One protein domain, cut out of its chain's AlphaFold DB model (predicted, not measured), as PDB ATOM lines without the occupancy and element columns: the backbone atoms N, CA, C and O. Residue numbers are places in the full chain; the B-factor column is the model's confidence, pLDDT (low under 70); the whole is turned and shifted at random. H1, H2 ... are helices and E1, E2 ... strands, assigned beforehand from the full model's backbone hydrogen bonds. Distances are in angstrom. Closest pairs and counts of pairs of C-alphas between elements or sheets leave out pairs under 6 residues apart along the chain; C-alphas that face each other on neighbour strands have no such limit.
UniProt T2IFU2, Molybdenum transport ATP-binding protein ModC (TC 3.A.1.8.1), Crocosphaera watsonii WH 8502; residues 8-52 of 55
ATOM      1  N   LEU A   8     118.176 124.326 167.993       95.25
ATOM      2  CA  LEU A   8     119.330 124.826 168.750       95.25
ATOM      3  C   LEU A   8     119.851 126.126 168.139       95.25
ATOM      4  O   LEU A   8     120.258 126.146 166.976       95.25
ATOM      5  N   GLY A   9     119.845 127.202 168.924       94.62
ATOM      6  CA  GLY A   9     120.322 128.514 168.479       94.62
ATOM      7  C   GLY A   9     121.838 128.559 168.279       94.62
ATOM      8  O   GLY A   9     122.319 129.268 167.405       94.62
ATOM      9  N   GLU A  10     122.578 127.728 169.010       95.44
ATOM     10  CA  GLU A  10     124.040 127.586 168.971       95.44
ATOM     11  C   GLU A  10     124.552 127.122 167.603       95.44
ATOM     12  O   GLU A  10     125.726 127.265 167.278       95.44
ATOM     13  N   LEU A  11     123.667 126.599 166.752       94.81
ATOM     14  CA  LEU A  11     123.994 126.315 165.358       94.81
ATOM     15  C   LEU A  11     124.424 127.581 164.591       94.81
ATOM     16  O   LEU A  11     125.177 127.466 163.621       94.81
ATOM     17  N   ALA A  12     124.030 128.775 165.050       95.94
ATOM     18  CA  ALA A  12     124.519 130.051 164.530       95.94
ATOM     19  C   ALA A  12     126.047 130.195 164.635       95.94
ATOM     20  O   ALA A  12     126.669 130.723 163.713       95.94
ATOM     21  N   ASP A  13     126.668 129.645 165.685       96.81
ATOM     22  CA  ASP A  13     128.125 129.695 165.893       96.81
ATOM     23  C   ASP A  13     128.892 128.926 164.803       96.81
ATOM     24  O   ASP A  13     130.080 129.152 164.573       96.81
ATOM     25  N   PHE A  14     128.196 128.040 164.087       95.50
ATOM     26  CA  PHE A  14     128.718 127.264 162.963       95.50
ATOM     27  C   PHE A  14     128.361 127.874 161.598       95.50
ATOM     28  O   PHE A  14     128.545 127.227 160.567       95.50
ATOM     29  N   GLY A  15     127.853 129.110 161.571       95.56
ATOM     30  CA  GLY A  15     127.495 129.826 160.344       95.56
ATOM     31  C   GLY A  15     126.128 129.451 159.768       95.56
ATOM     32  O   GLY A  15     125.894 129.657 158.579       95.56
ATOM     33  N   ILE A  16     125.222 128.883 160.572       95.50
ATOM     34  CA  ILE A  16     123.852 128.575 160.147       95.50
ATOM     35  C   ILE A  16     122.944 129.774 160.436       95.50
ATOM     36  O   ILE A  16     122.726 130.127 161.588       95.50
ATOM     37  N   ASN A  17     122.357 130.360 159.393       96.31
ATOM     38  CA  ASN A  17     121.461 131.518 159.535       96.31
ATOM     39  C   ASN A  17     119.984 131.142 159.705       96.31
ATOM     40  O   ASN A  17     119.196 131.941 160.203       96.31
ATOM     41  N   TYR A  18     119.587 129.938 159.279       95.75
ATOM     42  CA  TYR A  18     118.191 129.504 159.306       95.75
ATOM     43  C   TYR A  18     118.047 128.029 159.669       95.75
ATOM     44  O   TYR A  18     118.787 127.173 159.180       95.75
ATOM     45  N   LEU A  19     117.019 127.730 160.460       96.00
ATOM     46  CA  LEU A  19     116.586 126.377 160.796       96.00
ATOM     47  C   LEU A  19     115.219 126.097 160.175       96.00
ATOM     48  O   LEU A  19     114.243 126.788 160.455       96.00
ATOM     49  N   ALA A  20     115.153 125.055 159.346       95.75
ATOM     50  CA  ALA A  20     113.938 124.600 158.674       95.75
ATOM     51  C   ALA A  20     113.534 123.211 159.186       95.75
ATOM     52  O   ALA A  20     114.173 122.197 158.863       95.75
ATOM     53  N   GLY A  21     112.477 123.165 159.992       95.31
ATOM     54  CA  GLY A  21     112.041 121.971 160.711       95.31
ATOM     55  C   GLY A  21     110.528 121.911 160.862       95.31
ATOM     56  O   GLY A  21     109.788 122.503 160.075       95.31
ATOM     57  N   VAL A  22     110.067 121.188 161.881       95.25
ATOM     58  CA  VAL A  22     108.649 121.164 162.253       95.25
ATOM     59  C   VAL A  22     108.451 121.515 163.721       95.25
ATOM     60  O   VAL A  22     109.312 121.241 164.560       95.25
ATOM     61  N   THR A  23     107.300 122.094 164.031       95.25
ATOM     62  CA  THR A  23     106.799 122.267 165.395       95.25
ATOM     63  C   THR A  23     105.602 121.352 165.614       95.25
ATOM     64  O   THR A  23     104.851 121.050 164.685       95.25
ATOM     65  N   VAL A  24     105.426 120.875 166.846       95.56
ATOM     66  CA  VAL A  24     104.260 120.063 167.214       95.56
ATOM     67  C   VAL A  24     103.072 120.995 167.428       95.56
ATOM     68  O   VAL A  24     103.093 121.805 168.353       95.56
ATOM     69  N   SER A  25     102.047 120.881 166.584       95.94
ATOM     70  CA  SER A  25     100.803 121.651 166.705       95.94
ATOM     71  C   SER A  25      99.741 120.916 167.523       95.94
ATOM     72  O   SER A  25      98.944 121.564 168.193       95.94
ATOM     73  N   ASP A  26      99.749 119.577 167.501       96.94
ATOM     74  CA  ASP A  26      98.868 118.732 168.318       96.94
ATOM     75  C   ASP A  26      99.647 117.537 168.909       96.94
ATOM     76  O   ASP A  26      99.887 116.530 168.231       96.94
ATOM     77  N   PRO A  27     100.052 117.616 170.190       95.88
ATOM     78  CA  PRO A  27     100.792 116.546 170.851       95.88
ATOM     79  C   PRO A  27     100.012 115.232 170.998       95.88
ATOM     80  O   PRO A  27     100.625 114.163 171.051       95.88
ATOM     81  N   THR A  28      98.681 115.291 171.086       97.00
ATOM     82  CA  THR A  28      97.831 114.105 171.252       97.00
ATOM     83  C   THR A  28      97.726 113.361 169.929       97.00
ATOM     84  O   THR A  28      98.026 112.165 169.872       97.00
ATOM     85  N   ALA A  29      97.407 114.081 168.850       95.31
ATOM     86  CA  ALA A  29      97.364 113.523 167.502       95.31
ATOM     87  C   ALA A  29      98.730 112.967 167.074       95.31
ATOM     88  O   ALA A  29      98.789 111.914 166.437       95.31
ATOM     89  N   LEU A  30      99.833 113.616 167.474       95.62
ATOM     90  CA  LEU A  30     101.186 113.142 167.174       95.62
ATOM     91  C   LEU A  30     101.445 111.766 167.787       95.62
ATOM     92  O   LEU A  30     101.903 110.854 167.098       95.62
ATOM     93  N   ARG A  31     101.138 111.606 169.080       94.62
ATOM     94  CA  ARG A  31     101.343 110.343 169.804       94.62
ATOM     95  C   ARG A  31     100.497 109.217 169.228       94.62
ATOM     96  O   ARG A  31     101.006 108.112 169.067       94.62
ATOM     97  N   GLN A  32      99.236 109.493 168.911       96.06
ATOM     98  CA  GLN A  32      98.354 108.506 168.295       96.06
ATOM     99  C   GLN A  32      98.873 108.089 166.914       96.06
ATOM    100  O   GLN A  32      99.074 106.906 166.659       96.06
ATOM    101  N   THR A  33      99.165 109.065 166.052       94.12
ATOM    102  CA  THR A  33      99.659 108.823 164.691       94.12
ATOM    103  C   THR A  33     100.961 108.015 164.708       94.12
ATOM    104  O   THR A  33     101.141 107.099 163.908       94.12
ATOM    105  N   PHE A  34     101.853 108.305 165.659       91.81
ATOM    106  CA  PHE A  34     103.063 107.523 165.897       91.81
ATOM    107  C   PHE A  34     102.755 106.076 166.312       91.81
ATOM    108  O   PHE A  34     103.328 105.146 165.748       91.81
ATOM    109  N   ALA A  35     101.845 105.875 167.270       94.56
ATOM    110  CA  ALA A  35     101.470 104.545 167.759       94.56
ATOM    111  C   ALA A  35     100.830 103.666 166.667       94.56
ATOM    112  O   ALA A  35     100.980 102.448 166.690       94.56
ATOM    113  N   GLU A  36     100.171 104.282 165.686       95.69
ATOM    114  CA  GLU A  36      99.594 103.618 164.512       95.69
ATOM    115  C   GLU A  36     100.627 103.326 163.399       95.69
ATOM    116  O   GLU A  36     100.274 102.780 162.356       95.69
ATOM    117  N   GLY A  37     101.902 103.697 163.580       92.25
ATOM    118  CA  GLY A  37     102.946 103.562 162.554       92.25
ATOM    119  C   GLY A  37     102.849 104.599 161.425       92.25
ATOM    120  O   GLY A  37     103.479 104.446 160.377       92.25
ATOM    121  N   GLY A  38     102.074 105.669 161.624       87.06
ATOM    122  CA  GLY A  38     101.790 106.725 160.653       87.06
ATOM    123  C   GLY A  38     102.903 107.763 160.508       87.06
ATOM    124  O   GLY A  38     102.634 108.958 160.565       87.06
ATOM    125  N   TRP A  39     104.150 107.347 160.290       81.12
ATOM    126  CA  TRP A  39     105.317 108.246 160.255       81.12
ATOM    127  C   TRP A  39     105.198 109.422 159.280       81.12
ATOM    128  O   TRP A  39     105.617 110.526 159.604       81.12
ATOM    129  N   VAL A  40     104.608 109.207 158.102       91.19
ATOM    130  CA  VAL A  40     104.375 110.278 157.114       91.19
ATOM    131  C   VAL A  40     103.126 111.098 157.457       91.19
ATOM    132  O   VAL A  40     103.050 112.282 157.153       91.19
ATOM    133  N   ARG A  41     102.158 110.505 158.158       94.12
ATOM    134  CA  ARG A  41     100.873 111.150 158.464       94.12
ATOM    135  C   ARG A  41     100.998 112.239 159.530       94.12
ATOM    136  O   ARG A  41     100.122 113.090 159.620       94.12
ATOM    137  N   ILE A  42     102.100 112.281 160.288       94.12
ATOM    138  CA  ILE A  42     102.341 113.341 161.283       94.12
ATOM    139  C   ILE A  42     102.317 114.740 160.652       94.12
ATOM    140  O   ILE A  42     101.891 115.686 161.310       94.12
ATOM    141  N   PHE A  43     102.733 114.867 159.385       93.94
ATOM    142  CA  PHE A  43     102.743 116.134 158.643       93.94
ATOM    143  C   PHE A  43     101.342 116.609 158.239       93.94
ATOM    144  O   PHE A  43     101.164 117.778 157.918       93.94
ATOM    145  N   GLU A  44     100.356 115.712 158.246       93.50
ATOM    146  CA  GLU A  44      98.960 116.030 157.938       93.50
ATOM    147  C   GLU A  44      98.177 116.371 159.209       93.50
ATOM    148  O   GLU A  44      97.256 117.183 159.168       93.50
ATOM    149  N   THR A  45      98.519 115.734 160.332       91.44
ATOM    150  CA  THR A  45      97.656 115.715 161.520       91.44
ATOM    151  C   THR A  45      98.209 116.473 162.719       91.44
ATOM    152  O   THR A  45      97.420 116.929 163.542       91.44
ATOM    153  N   ALA A  46      99.532 116.580 162.872       94.38
ATOM    154  CA  ALA A  46     100.099 116.825 164.198       94.38
ATOM    155  C   ALA A  46     101.325 117.746 164.260       94.38
ATOM    156  O   ALA A  46     101.651 118.249 165.341       94.38
ATOM    157  N   VAL A  47     102.008 117.973 163.136       95.69
ATOM    158  CA  VAL A  47     103.146 118.897 163.053       95.69
ATOM    159  C   VAL A  47     102.971 119.893 161.916       95.69
ATOM    160  O   VAL A  47     102.325 119.602 160.913       95.69
ATOM    161  N   GLN A  48     103.591 121.062 162.053       95.62
ATOM    162  CA  GLN A  48     103.601 122.101 161.027       95.62
ATOM    163  C   GLN A  48     105.027 122.491 160.679       95.62
ATOM    164  O   GLN A  48     105.909 122.491 161.536       95.62
ATOM    165  N   TYR A  49     105.251 122.840 159.415       95.31
ATOM    166  CA  TYR A  49     106.530 123.389 158.989       95.31
ATOM    167  C   TYR A  49     106.810 124.713 159.706       95.31
ATOM    168  O   TYR A  49     105.934 125.573 159.812       95.31
ATOM    169  N   HIS A  50     108.046 124.883 160.162       95.12
ATOM    170  CA  HIS A  50     108.499 126.107 160.799       95.12
ATOM    171  C   HIS A  50     109.871 126.508 160.261       95.12
ATOM    172  O   HIS A  50     110.720 125.657 159.977       95.12
ATOM    173  N   LEU A  51     110.073 127.816 160.128       95.56
ATOM    174  CA  LEU A  51     111.337 128.414 159.734       95.56
ATOM    175  C   LEU A  51     111.740 129.417 160.810       95.56
ATOM    176  O   LEU A  51     111.008 130.371 161.069       95.56
ATOM    177  N   LEU A  52     112.905 129.199 161.408       95.81
ATOM    178  CA  LEU A  52     113.484 130.086 162.408       95.81
ATOM    179  C   LEU A  52     114.723 130.760 161.819       95.81
ATOM    180  O   LEU A  52     115.626 130.073 161.343       95.81
TER     181      LEU A  52
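Overview. This is residues 8 to 52 of the 55 residues of the protein "Molybdenum transport ATP-binding protein ModC (TC 3.A.1.8.1)" of Crocosphaera watsonii WH 8502 (UniProt T2IFU2). A two-stranded antiparallel ribbon, E1 beside E2, makes the middle of a rod, with the short helix H1 at one end and the pair H2 and H3 forming a small head at the other. The two ends are joined through the ribbon, and H1 touches no helix. The printed part has 45 residues with three named helices and two named strands, in the order H1, E1, H2, H3, E2 along the chain, and its class is mixed, helices and strands. It is loose, with a radius of gyration of the C-alphas of 13.4 A, and the C-alphas span 38 by 15 by 14 A.

Along the chain. Begin with E1, residues 18 to 24: find C-alpha 18 at (118.191, 129.504, 159.306), from where the strand runs 18.6 A to C-alpha 24 at (104.260, 120.063, 167.214). Its neighbour E2, residues 47 to 52, covers 15.2 A and ends at C-alpha 52, at (113.484, 130.086, 162.408). Look before E1 for H1, residues 9 to 14, which begins at C-alpha 9, at (120.322, 128.514, 168.479), and is 10.1 A long. After E1 comes H2, residues 27 to 35, the longest helix at 12.4 A. H3, residues 42 to 45, measures 5.3 A.

Arrangement. Start at the sheet, where E1 and E2 are antiparallel neighbours with 153 degrees between their directions. The C-alphas of Val 22 and Tyr 49 face each other at 4.5 A. Look there for N 21 and O 50, 3.0 A apart, and for N 48 and O 23, 2.9 A apart, both within hydrogen-bond range. At one end of the rod H2 and H3 touch, with the C-alphas of Leu 30 and Ile 42 closest at 6.0 A. Leu 30 of H2 also has its C-alpha 7.3 A from that of Val 47 in E2, the closest pair of these two elements. E1 and H3 are near each other, with 5 pairs of C-alphas within 10 A. At the other end H1 and E1 are near each other, with 6 such pairs, while H1 is apart from H2, H3 and E2. In H2 every O i to N i+4 pair is within hydrogen-bond range; in H1 0 of 2 are, but 3 of 3 O i to N i+3 pairs are, and H3 is too short for any O i to N i+4 pair.

Size, cuts and confidence. The two C-alphas farthest apart are those of Asp 13 and Glu 36, at 38.7 A. The printed part runs from residue 8 to residue 52 and has no cut. No link is long: H2 to H3 is short, with 6 residues between them, and the other links are tight. The mean pLDDT of the printed part of this model is 94.5, and no printed residue is under 70.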